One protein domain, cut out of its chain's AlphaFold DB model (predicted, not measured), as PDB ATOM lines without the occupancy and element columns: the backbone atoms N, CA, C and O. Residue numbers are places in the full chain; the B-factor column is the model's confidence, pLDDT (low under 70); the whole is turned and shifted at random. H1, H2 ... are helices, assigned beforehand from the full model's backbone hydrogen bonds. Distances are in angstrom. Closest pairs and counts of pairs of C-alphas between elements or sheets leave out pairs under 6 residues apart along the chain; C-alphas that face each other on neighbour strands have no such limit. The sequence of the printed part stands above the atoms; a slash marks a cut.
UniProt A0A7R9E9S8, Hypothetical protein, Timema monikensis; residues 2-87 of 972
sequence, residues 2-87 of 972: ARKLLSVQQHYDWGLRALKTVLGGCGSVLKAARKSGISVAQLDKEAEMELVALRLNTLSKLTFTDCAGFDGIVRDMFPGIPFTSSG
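This is residues 2 to 87 of the 972 residues of the protein "Hypothetical protein" of Timema monikensis (UniProt A0A7R9E9S8). Three helices make the body of this model, with H3 in the middle: H2, the longest, crosses H3 on one side, and H4 runs back more loosely beside H3 on the other. H1, a short turn at the first printed residues, sits near H4, and residues 78 to 87 form a tail after H4 with no named element. The printed part has 86 residues with four named helices, in the order H1, H2, H3, H4, and no named strand; the class is all helix. It is compact, with a radius of gyration of the C-alphas of 13.8 A, and elongated, spanning 42 by 27 by 20 A.

Begin at C-alpha 2, at (392.987, 94.070, 131.007), where H1 covers residues 2 to 5. Next find C-alpha 16 at (379.984, 100.790, 127.668); from there H2 runs 28.7 A through residues 16 to 35. H3, residues 43 to 59, is 23.9 A long. H4, residues 64 to 77, runs 20.3 A and ends at C-alpha 77, at (389.312, 85.283, 137.134).

Look first at Cys 26 and Glu 50, whose C-alphas, 5.4 A apart, are the closest of H2 and H3. These helices touch at a steep tilt of 48 degrees, opposite ways. H3 and H4 are close but not clearly touching, the closest C-alphas being those of Leu 59 and Cys 67, 6.1 A apart; they run opposite ways at a shallow tilt of 20 degrees. H1 and H4 are also close but not clearly touching, at C-alphas Ala 2 and Phe 70, 6.7 A. H2 and H4 are apart. In H2, H3 and H4 every O i to N i+4 pair is within hydrogen-bond range; H1 is too short for such a pair.

The C-alphas of Val 8 and Gly 37, 42.3 A apart, are the two farthest apart. The printed part has no cut, and no link is long; that from H3 to H4 is tight. Look for pLDDT under 70 in residues 36 to 44 and 83 to 87.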
ATOM      1  N   ALA A   2     392.258  94.126 132.254       84.44
ATOM      2  CA  ALA A   2     392.987  94.070 131.007       84.44
ATOM      3  C   ALA A   2     393.182  95.452 130.299       84.44
ATOM      4  O   ALA A   2     394.230  95.648 129.706       84.44
ATOM      5  N   ARG A   3     392.358  96.497 130.555       86.06
ATOM      6  CA  ARG A   3     392.646  97.906 130.158       86.06
ATOM      7  C   ARG A   3     393.953  98.451 130.750       86.06
ATOM      8  O   ARG A   3     394.532  99.380 130.205       86.06
ATOM      9  N   LYS A   4     394.341  97.956 131.927       86.88
ATOM     10  CA  LYS A   4     395.534  98.401 132.662       86.88
ATOM     11  C   LYS A   4     396.763  97.536 132.366       86.88
ATOM     12  O   LYS A   4     397.864  98.028 132.555       86.88
ATOM     13  N   LEU A   5     396.562  96.265 132.004       87.31
ATOM     14  CA  LEU A   5     397.628  95.262 131.884       87.31
ATOM     15  C   LEU A   5     398.015  94.951 130.435       87.31
ATOM     16  O   LEU A   5     399.168  94.620 130.194       87.31
ATOM     17  N   LEU A   6     397.074  95.033 129.491       89.38
ATOM     18  CA  LEU A   6     397.359  94.800 128.074       89.38
ATOM     19  C   LEU A   6     397.982  96.034 127.423       89.38
ATOM     20  O   LEU A   6     397.912  97.144 127.963       89.38
ATOM     21  N   SER A   7     398.568  95.831 126.242       87.81
ATOM     22  CA  SER A   7     399.166  96.917 125.475       87.81
ATOM     23  C   SER A   7     398.135  97.998 125.113       87.81
ATOM     24  O   SER A   7     396.939  97.741 124.945       87.81
ATOM     25  N   VAL A   8     398.587  99.251 125.021       84.81
ATOM     26  CA  VAL A   8     397.713 100.377 124.674       84.81
ATOM     27  C   VAL A   8     397.637 100.494 123.155       84.81
ATOM     28  O   VAL A   8     398.485 101.129 122.535       84.81
ATOM     29  N   GLN A   9     396.604  99.894 122.562       83.00
ATOM     30  CA  GLN A   9     396.297 100.023 121.135       83.00
ATOM     31  C   GLN A   9     395.129 100.987 120.895       83.00
ATOM     32  O   GLN A   9     394.167 101.025 121.661       83.00
ATOM     33  N   GLN A  10     395.165 101.741 119.792       77.81
ATOM     34  CA  GLN A  10     394.118 102.722 119.459       77.81
ATOM     35  C   GLN A  10     392.760 102.080 119.136       77.81
ATOM     36  O   GLN A  10     391.713 102.685 119.363       77.81
ATOM     37  N   HIS A  11     392.769 100.850 118.622       80.56
ATOM     38  CA  HIS A  11     391.558 100.112 118.270       80.56
ATOM     39  C   HIS A  11     390.939  99.355 119.461       80.56
ATOM     40  O   HIS A  11     389.873  98.754 119.326       80.56
ATOM     41  N   TYR A  12     391.570  99.387 120.639       86.69
ATOM     42  CA  TYR A  12     391.041  98.734 121.832       86.69
ATOM     43  C   TYR A  12     389.914  99.561 122.455       86.69
ATOM     44  O   TYR A  12     390.132 100.650 122.984       86.69
ATOM     45  N   ASP A  13     388.701  99.001 122.457       82.50
ATOM     46  CA  ASP A  13     387.529  99.599 123.102       82.50
ATOM     47  C   ASP A  13     387.053  98.770 124.300       82.50
ATOM     48  O   ASP A  13     386.650  97.613 124.170       82.50
ATOM     49  N   TRP A  14     387.075  99.423 125.461       85.12
ATOM     50  CA  TRP A  14     386.702  98.898 126.777       85.12
ATOM     51  C   TRP A  14     385.511  99.671 127.364       85.12
ATOM     52  O   TRP A  14     385.275  99.636 128.572       85.12
ATOM     53  N   GLY A  15     384.819 100.457 126.536       84.75
ATOM     54  CA  GLY A  15     383.706 101.304 126.938       84.75
ATOM     55  C   GLY A  15     382.385 100.553 127.118       84.75
ATOM     56  O   GLY A  15     382.273  99.338 126.952       84.75
ATOM     57  N   LEU A  16     381.331 101.319 127.416       85.38
ATOM     58  CA  LEU A  16     379.984 100.790 127.668       85.38
ATOM     59  C   LEU A  16     379.381 100.061 126.457       85.38
ATOM     60  O   LEU A  16     378.582  99.144 126.629       85.38
ATOM     61  N   ARG A  17     379.765 100.435 125.231       81.81
ATOM     62  CA  ARG A  17     379.283  99.784 124.001       81.81
ATOM     63  C   ARG A  17     379.817  98.365 123.852       81.81
ATOM     64  O   ARG A  17     379.046  97.458 123.533       81.81
ATOM     65  N   ALA A  18     381.106  98.161 124.121       81.88
ATOM     66  CA  ALA A  18     381.699  96.830 124.165       81.88
ATOM     67  C   ALA A  18     380.979  95.957 125.205       81.88
ATOM     68  O   ALA A  18     380.531  94.862 124.873       81.88
ATOM     69  N   LEU A  19     380.743  96.493 126.409       86.50
ATOM     70  CA  LEU A  19     380.024  95.782 127.470       86.50
ATOM     71  C   LEU A  19     378.581  95.421 127.073       86.50
ATOM     72  O   LEU A  19     378.169  94.276 127.237       86.50
ATOM     73  N   LYS A  20     377.827  96.361 126.484       85.69
ATOM     74  CA  LYS A  20     376.466  96.110 125.977       85.69
ATOM     75  C   LYS A  20     376.442  94.990 124.931       85.69
ATOM     76  O   LYS A  20     375.513  94.189 124.919       85.69
ATOM     77  N   THR A  21     377.463  94.924 124.075       82.12
ATOM     78  CA  THR A  21     377.578  93.884 123.037       82.12
ATOM     79  C   THR A  21     377.801  92.510 123.661       82.12
ATOM     80  O   THR A  21     377.128  91.559 123.278       82.12
ATOM     81  N   VAL A  22     378.681  92.416 124.663       85.06
ATOM     82  CA  VAL A  22     378.919  91.166 125.402       85.06
ATOM     83  C   VAL A  22     377.642  90.698 126.096       85.06
ATOM     84  O   VAL A  22     377.249  89.554 125.908       85.06
ATOM     85  N   LEU A  23     376.930  91.591 126.793       86.44
ATOM     86  CA  LEU A  23     375.656  91.258 127.446       86.44
ATOM     87  C   LEU A  23     374.584  90.792 126.448       86.44
ATOM     88  O   LEU A  23     373.859  89.832 126.715       86.44
ATOM     89  N   GLY A  24     374.495  91.439 125.282       83.19
ATOM     90  CA  GLY A  24     373.627  90.996 124.189       83.19
ATOM     91  C   GLY A  24     374.012  89.608 123.665       83.19
ATOM     92  O   GLY A  24     373.135  88.766 123.456       83.19
ATOM     93  N   GLY A  25     375.318  89.352 123.530       79.75
ATOM     94  CA  GLY A  25     375.891  88.049 123.194       79.75
ATOM     95  C   GLY A  25     375.473  86.969 124.190       79.75
ATOM     96  O   GLY A  25     374.843  85.993 123.782       79.75
ATOM     97  N   CYS A  26     375.698  87.186 125.490       82.75
ATOM     98  CA  CYS A  26     375.281  86.265 126.554       82.75
ATOM     99  C   CYS A  26     373.777  85.960 126.475       82.75
ATOM    100  O   CYS A  26     373.372  84.800 126.495       82.75
ATOM    101  N   GLY A  27     372.938  86.987 126.299       83.25
ATOM    102  CA  GLY A  27     371.488  86.818 126.165       83.25
ATOM    103  C   GLY A  27     371.075  85.980 124.948       83.25
ATOM    104  O   GLY A  27     370.151  85.167 125.038       83.25
ATOM    105  N   SER A  28     371.763  86.142 123.813       78.94
ATOM    106  CA  SER A  28     371.502  85.361 122.597       78.94
ATOM    107  C   SER A  28     371.875  83.886 122.764       78.94
ATOM    108  O   SER A  28     371.068  83.010 122.438       78.94
ATOM    109  N   VAL A  29     373.034  83.620 123.368       77.50
ATOM    110  CA  VAL A  29     373.548  82.275 123.648       77.50
ATOM    111  C   VAL A  29     372.651  81.566 124.670       77.50
ATOM    112  O   VAL A  29     372.221  80.437 124.437       77.50
ATOM    113  N   LEU A  30     372.229  82.260 125.733       79.50
ATOM    114  CA  LEU A  30     371.250  81.758 126.708       79.50
ATOM    115  C   LEU A  30     369.911  81.395 126.058       79.50
ATOM    116  O   LEU A  30     369.316  80.361 126.368       79.50
ATOM    117  N   LYS A  31     369.419  82.229 125.136       80.12
ATOM    118  CA  LYS A  31     368.165  81.968 124.418       80.12
ATOM    119  C   LYS A  31     368.289  80.773 123.471       80.12
ATOM    120  O   LYS A  31     367.332  80.006 123.356       80.12
ATOM    121  N   ALA A  32     369.436  80.605 122.814       75.25
ATOM    122  CA  ALA A  32     369.727  79.454 121.963       75.25
ATOM    123  C   ALA A  32     369.801  78.153 122.780       75.25
ATOM    124  O   ALA A  32     369.111  77.193 122.444       75.25
ATOM    125  N   ALA A  33     370.513  78.160 123.910       72.06
ATOM    126  CA  ALA A  33     370.631  77.006 124.804       72.06
ATOM    127  C   ALA A  33     369.285  76.579 125.421       72.06
ATOM    128  O   ALA A  33     368.992  75.389 125.550       72.06
ATOM    129  N   ARG A  34     368.419  77.549 125.756       75.25
ATOM    130  CA  ARG A  34     367.045  77.260 126.207       75.25
ATOM    131  C   ARG A  34     366.200  76.618 125.106       75.25
ATOM    132  O   ARG A  34     365.399  75.738 125.402       75.25
ATOM    133  N   LYS A  35     366.371  77.035 123.845       73.38
ATOM    134  CA  LYS A  35     365.674  76.430 122.695       73.38
ATOM    135  C   LYS A  35     366.146  75.006 122.402       73.38
ATOM    136  O   LYS A  35     365.330  74.196 121.980       73.38
ATOM    137  N   SER A  36     367.417  74.692 122.646       67.88
ATOM    138  CA  SER A  36     367.968  73.339 122.496       67.88
ATOM    139  C   SER A  36     367.679  72.414 123.691       67.88
ATOM    140  O   SER A  36     368.206  71.308 123.740       67.88
ATOM    141  N   GLY A  37     366.847  72.837 124.653       63.44
ATOM    142  CA  GLY A  37     366.386  71.997 125.766       63.44
ATOM    143  C   GLY A  37     367.406  71.779 126.888       63.44
ATOM    144  O   GLY A  37     367.190  70.926 127.747       63.44
ATOM    145  N   ILE A  38     368.509  72.537 126.915       63.22
ATOM    146  CA  ILE A  38     369.533  72.422 127.961       63.22
ATOM    147  C   ILE A  38     369.009  73.103 129.233       63.22
ATOM    148  O   ILE A  38     368.658  74.286 129.208       63.22
ATOM    149  N   SER A  39     368.952  72.384 130.362       54.72
ATOM    150  CA  SER A  39     368.588  72.992 131.647       54.72
ATOM    151  C   SER A  39     369.714  73.921 132.122       54.72
ATOM    152  O   SER A  39     370.783  73.498 132.554       54.72
ATOM    153  N   VAL A  40     369.468  75.228 132.031       56.81
ATOM    154  CA  VAL A  40     370.399  76.305 132.428       56.81
ATOM    155  C   VAL A  40     370.392  76.519 133.956       56.81
ATOM    156  O   VAL A  40     370.520  77.632 134.437       56.81
ATOM    157  N   ALA A  41     370.152  75.468 134.746       53.72
ATOM    158  CA  ALA A  41     369.999  75.576 136.202       53.72
ATOM    159  C   ALA A  41     371.323  75.408 136.976       53.72
ATOM    160  O   ALA A  41     371.334  75.521 138.198       53.72
ATOM    161  N   GLN A  42     372.432  75.120 136.284       62.25
ATOM    162  CA  GLN A  42     373.765  74.998 136.878       62.25
ATOM    163  C   GLN A  42     374.577  76.269 136.607       62.25
ATOM    164  O   GLN A  42     374.825  76.594 135.445       62.25
ATOM    165  N   LEU A  43     375.014  76.939 137.681       62.78
ATOM    166  CA  LEU A  43     375.853  78.149 137.654       62.78
ATOM    167  C   LEU A  43     377.108  77.978 136.782       62.78
ATOM    168  O   LEU A  43     377.485  78.899 136.066       62.78
ATOM    169  N   ASP A  44     377.697  76.780 136.771       67.81
ATOM    170  CA  ASP A  44     378.914  76.489 136.002       67.81
ATOM    171  C   ASP A  44     378.692  76.599 134.485       67.81
ATOM    172  O   ASP A  44     379.545  77.115 133.768       67.81
ATOM    173  N   LYS A  45     377.515  76.185 133.991       71.69
ATOM    174  CA  LYS A  45     377.161  76.307 132.566       71.69
ATOM    175  C   LYS A  45     376.816  77.739 132.182       71.69
ATOM    176  O   LYS A  45     377.068  78.145 131.055       71.69
ATOM    177  N   GLU A  46     376.221  78.506 133.092       77.75
ATOM    178  CA  GLU A  46     375.943  79.925 132.852       77.75
ATOM    179  C   GLU A  46     377.251  80.719 132.733       77.75
ATOM    180  O   GLU A  46     377.441  81.435 131.749       77.75
ATOM    181  N   ALA A  47     378.190  80.490 133.655       77.19
ATOM    182  CA  ALA A  47     379.518  81.094 133.623       77.19
ATOM    183  C   ALA A  47     380.333  80.667 132.387       77.19
ATOM    184  O   ALA A  47     381.009  81.498 131.778       77.19
ATOM    185  N   GLU A  48     380.232  79.402 131.959       78.19
ATOM    186  CA  GLU A  48     380.840  78.936 130.707       78.19
ATOM    187  C   GLU A  48     380.315  79.720 129.496       78.19
ATOM    188  O   GLU A  48     381.097  80.199 128.672       78.19
ATOM    189  N   MET A  49     379.000  79.930 129.401       76.12
ATOM    190  CA  MET A  49     378.413  80.644 128.265       76.12
ATOM    191  C   MET A  49     378.713  82.147 128.268       76.12
ATOM    192  O   MET A  49     378.900  82.732 127.197       76.12
ATOM    193  N   GLU A  50     378.809  82.776 129.442       80.75
ATOM    194  CA  GLU A  50     379.297  84.157 129.554       80.75
ATOM    195  C   GLU A  50     380.737  84.286 129.056       80.75
ATOM    196  O   GLU A  50     381.069  85.215 128.315       80.75
ATOM    197  N   LEU A  51     381.583  83.325 129.422       81.94
ATOM    198  CA  LEU A  51     382.987  83.311 129.049       81.94
ATOM    199  C   LEU A  51     383.173  83.084 127.541       81.94
ATOM    200  O   LEU A  51     384.009  83.752 126.925       81.94
ATOM    201  N   VAL A  52     382.353  82.228 126.924       77.94
ATOM    202  CA  VAL A  52     382.298  82.078 125.462       77.94
ATOM    203  C   VAL A  52     381.939  83.418 124.810       77.94
ATOM    204  O   VAL A  52     382.711  83.926 123.999       77.94
ATOM    205  N   ALA A  53     380.836  84.059 125.207       78.44
ATOM    206  CA  ALA A  53     380.409  85.335 124.621       78.44
ATOM    207  C   ALA A  53     381.435  86.475 124.815       78.44
ATOM    208  O   ALA A  53     381.608  87.323 123.932       78.44
ATOM    209  N   LEU A  54     382.138  86.495 125.951       84.88
ATOM    210  CA  LEU A  54     383.208  87.453 126.231       84.88
ATOM    211  C   LEU A  54     384.413  87.246 125.306       84.88
ATOM    212  O   LEU A  54     384.923  88.220 124.738       84.88
ATOM    213  N   ARG A  55     384.870  85.997 125.149       81.31
ATOM    214  CA  ARG A  55     386.037  85.666 124.318       81.31
ATOM    215  C   ARG A  55     385.778  85.982 122.851       81.31
ATOM    216  O   ARG A  55     386.604  86.656 122.244       81.31
ATOM    217  N   LEU A  56     384.607  85.634 122.318       73.00
ATOM    218  CA  LEU A  56     384.252  85.902 120.915       73.00
ATOM    219  C   LEU A  56     384.331  87.402 120.555       73.00
ATOM    220  O   LEU A  56     384.862  87.787 119.513       73.00
ATOM    221  N   ASN A  57     383.869  88.274 121.453       78.25
ATOM    222  CA  ASN A  57     383.847  89.722 121.213       78.25
ATOM    223  C   ASN A  57     385.174  90.434 121.458       78.25
ATOM    224  O   ASN A  57     385.368  91.555 120.976       78.25
ATOM    225  N   THR A  58     386.046  89.827 122.258       83.38
ATOM    226  CA  THR A  58     387.287  90.469 122.696       83.38
ATOM    227  C   THR A  58     388.478  89.971 121.887       83.38
ATOM    228  O   THR A  58     389.279  90.794 121.460       83.38
ATOM    229  N   LEU A  59     388.564  88.668 121.596       81.81
ATOM    230  CA  LEU A  59     389.703  88.067 120.888       81.81
ATOM    231  C   LEU A  59     389.864  88.581 119.453       81.81
ATOM    232  O   LEU A  59     390.988  88.778 119.007       81.81
ATOM    233  N   SER A  60     388.764  88.883 118.759       80.31
ATOM    234  CA  SER A  60     388.805  89.431 117.392       80.31
ATOM    235  C   SER A  60     389.575  90.757 117.288       80.31
ATOM    236  O   SER A  60     390.130  91.072 116.234       80.31
ATOM    237  N   LYS A  61     389.652  91.511 118.392       82.69
ATOM    238  CA  LYS A  61     390.281  92.836 118.452       82.69
ATOM    239  C   LYS A  61     391.740  92.805 118.880       82.69
ATOM    240  O   LYS A  61     392.427  93.785 118.635       82.69
ATOM    241  N   LEU A  62     392.167  91.773 119.603       85.00
ATOM    242  CA  LEU A  62     393.461  91.754 120.280       85.00
ATOM    243  C   LEU A  62     394.584  91.310 119.333       85.00
ATOM    244  O   LEU A  62     394.367  90.536 118.402       85.00
ATOM    245  N   THR A  63     395.803  91.778 119.602       83.44
ATOM    246  CA  THR A  63     397.021  91.243 118.976       83.44
ATOM    247  C   THR A  63     397.318  89.832 119.486       83.44
ATOM    248  O   THR A  63     396.802  89.424 120.527       83.44
ATOM    249  N   PHE A  64     398.174  89.082 118.790       79.06
ATOM    250  CA  PHE A  64     398.507  87.704 119.167       79.06
ATOM    251  C   PHE A  64     399.062  87.597 120.600       79.06
ATOM    252  O   PHE A  64     398.575  86.803 121.409       79.06
ATOM    253  N   THR A  65     400.005  88.471 120.959       83.62
ATOM    254  CA  THR A  65     400.586  88.534 122.310       83.62
ATOM    255  C   THR A  65     399.545  88.905 123.368       83.62
ATOM    256  O   THR A  65     399.510  88.315 124.449       83.62
ATOM    257  N   ASP A  66     398.657  89.853 123.053       88.19
ATOM    258  CA  ASP A  66     397.618  90.297 123.980       88.19
ATOM    259  C   ASP A  66     396.476  89.281 124.103       88.19
ATOM    260  O   ASP A  66     395.855  89.214 125.161       88.19
ATOM    261  N   CYS A  67     396.214  88.457 123.079       84.44
ATOM    262  CA  CYS A  67     395.280  87.331 123.166       84.44
ATOM    263  C   CYS A  67     395.733  86.344 124.245       84.44
ATOM    264  O   CYS A  67     394.936  85.965 125.102       84.44
ATOM    265  N   ALA A  68     397.020  85.978 124.246       85.50
ATOM    266  CA  ALA A  68     397.584  85.087 125.257       85.50
ATOM    267  C   ALA A  68     397.530  85.712 126.662       85.50
ATOM    268  O   ALA A  68     397.129  85.051 127.623       85.50
ATOM    269  N   GLY A  69     397.864  87.004 126.780       87.12
ATOM    270  CA  GLY A  69     397.752  87.745 128.038       87.12
ATOM    271  C   GLY A  69     396.310  87.846 128.547       87.12
ATOM    272  O   GLY A  69     396.053  87.671 129.738       87.12
ATOM    273  N   PHE A  70     395.348  88.078 127.651       89.06
ATOM    274  CA  PHE A  70     393.927  88.132 127.983       89.06
ATOM    275  C   PHE A  70     393.401  86.776 128.449       89.06
ATOM    276  O   PHE A  70     392.743  86.716 129.485       89.06
ATOM    277  N   ASP A  71     393.729  85.693 127.742       87.38
ATOM    278  CA  ASP A  71     393.354  84.340 128.155       87.38
ATOM    279  C   ASP A  71     393.957  83.982 129.525       87.38
ATOM    280  O   ASP A  71     393.287  83.332 130.327       87.38
ATOM    281  N   GLY A  72     395.171  84.455 129.843       87.19
ATOM    282  CA  GLY A  72     395.754  84.355 131.186       87.19
ATOM    283  C   GLY A  72     394.900  85.048 132.254       87.19
ATOM    284  O   GLY A  72     394.502  84.423 133.232       87.19
ATOM    285  N   ILE A  73     394.513  86.306 132.012       89.06
ATOM    286  CA  ILE A  73     393.646  87.076 132.924       89.06
ATOM    287  C   ILE A  73     392.280  86.398 133.105       89.06
ATOM    288  O   ILE A  73     391.727  86.395 134.205       89.06
ATOM    289  N   VAL A  74     391.713  85.834 132.035       87.25
ATOM    290  CA  VAL A  74     390.431  85.122 132.095       87.25
ATOM    291  C   VAL A  74     390.552  83.849 132.936       87.25
ATOM    292  O   VAL A  74     389.675  83.606 133.762       87.25
ATOM    293  N   ARG A  75     391.637  83.075 132.793       85.81
ATOM    294  CA  ARG A  75     391.890  81.882 133.626       85.81
ATOM    295  C   ARG A  75     392.044  82.227 135.106       85.81
ATOM    296  O   ARG A  75     391.529  81.490 135.942       85.81
ATOM    297  N   ASP A  76     392.691  83.347 135.421       87.62
ATOM    298  CA  ASP A  76     392.865  83.808 136.804       87.62
ATOM    299  C   ASP A  76     391.534  84.242 137.444       87.62
ATOM    300  O   ASP A  76     391.323  84.053 138.642       87.62
ATOM    301  N   MET A  77     390.625  84.830 136.656       85.75
ATOM    302  CA  MET A  77     389.312  85.283 137.134       85.75
ATOM    303  C   MET A  77     388.271  84.157 137.217       85.75
ATOM    304  O   MET A  77     387.409  84.208 138.093       85.75
ATOM    305  N   PHE A  78     388.346  83.160 136.329       83.88
ATOM    306  CA  PHE A  78     387.400  82.042 136.233       83.88
ATOM    307  C   PHE A  78     388.121  80.683 136.345       83.88
ATOM    308  O   PHE A  78     388.232  79.948 135.358       83.88
ATOM    309  N   PRO A  79     388.628  80.318 137.537       80.12
ATOM    310  CA  PRO A  79     389.311  79.045 137.733       80.12
ATOM    311  C   PRO A  79     388.333  77.866 137.597       80.12
ATOM    312  O   PRO A  79     387.310  77.818 138.276       80.12
ATOM    313  N   GLY A  80     388.666  76.884 136.752       74.31
ATOM    314  CA  GLY A  80     387.934  75.611 136.645       74.31
ATOM    315  C   GLY A  80     386.903  75.494 135.514       74.31
ATOM    316  O   GLY A  80     386.317  74.425 135.366       74.31
ATOM    317  N   ILE A  81     386.711  76.529 134.687       76.19
ATOM    318  CA  ILE A  81     385.809  76.483 133.521       76.19
ATOM    319  C   ILE A  81     386.621  76.179 132.247       76.19
ATOM    320  O   ILE A  81     387.528  76.947 131.914       76.19
ATOM    321  N   PRO A  82     386.342  75.079 131.520       70.62
ATOM    322  CA  PRO A  82     387.041  74.767 130.279       70.62
ATOM    323  C   PRO A  82     386.652  75.734 129.155       70.62
ATOM    324  O   PRO A  82     385.512  76.170 129.031       70.62
ATOM    325  N   PHE A  83     387.616  76.045 128.290       66.81
ATOM    326  CA  PHE A  83     387.382  76.831 127.085       66.81
ATOM    327  C   PHE A  83     386.745  75.965 125.990       66.81
ATOM    328  O   PHE A  83     387.450  75.222 125.308       66.81
ATOM    329  N   THR A  84     385.436  76.080 125.781       63.69
ATOM    330  CA  THR A  84     384.757  75.485 124.622       63.69
ATOM    331  C   THR A  84     384.912  76.375 123.379       63.69
ATOM    332  O   THR A  84     384.806  77.601 123.448       63.69
ATOM    333  N   SER A  85     385.238  75.766 122.233       56.38
ATOM    334  CA  SER A  85     385.242  76.433 120.921       56.38
ATOM    335  C   SER A  85     383.845  76.353 120.293       56.38
ATOM    336  O   SER A  85     383.100  75.405 120.539       56.38
ATOM    337  N   SER A  86     383.450  77.396 119.561       58.72
ATOM    338  CA  SER A  86     382.071  77.616 119.110       58.72
ATOM    339  C   SER A  86     381.568  76.544 118.123       58.72
ATOM    340  O   SER A  86     382.282  76.108 117.223       58.72
ATOM    341  N   GLY A  87     380.303  76.132 118.283       59.09
ATOM    342  CA  GLY A  87     379.633  75.039 117.556       59.09
ATOM    343  C   GLY A  87     379.225  75.335 116.104       59.09
ATOM    344  O   GLY A  87     378.089  75.063 115.720       59.09
TER     345      GLY A  87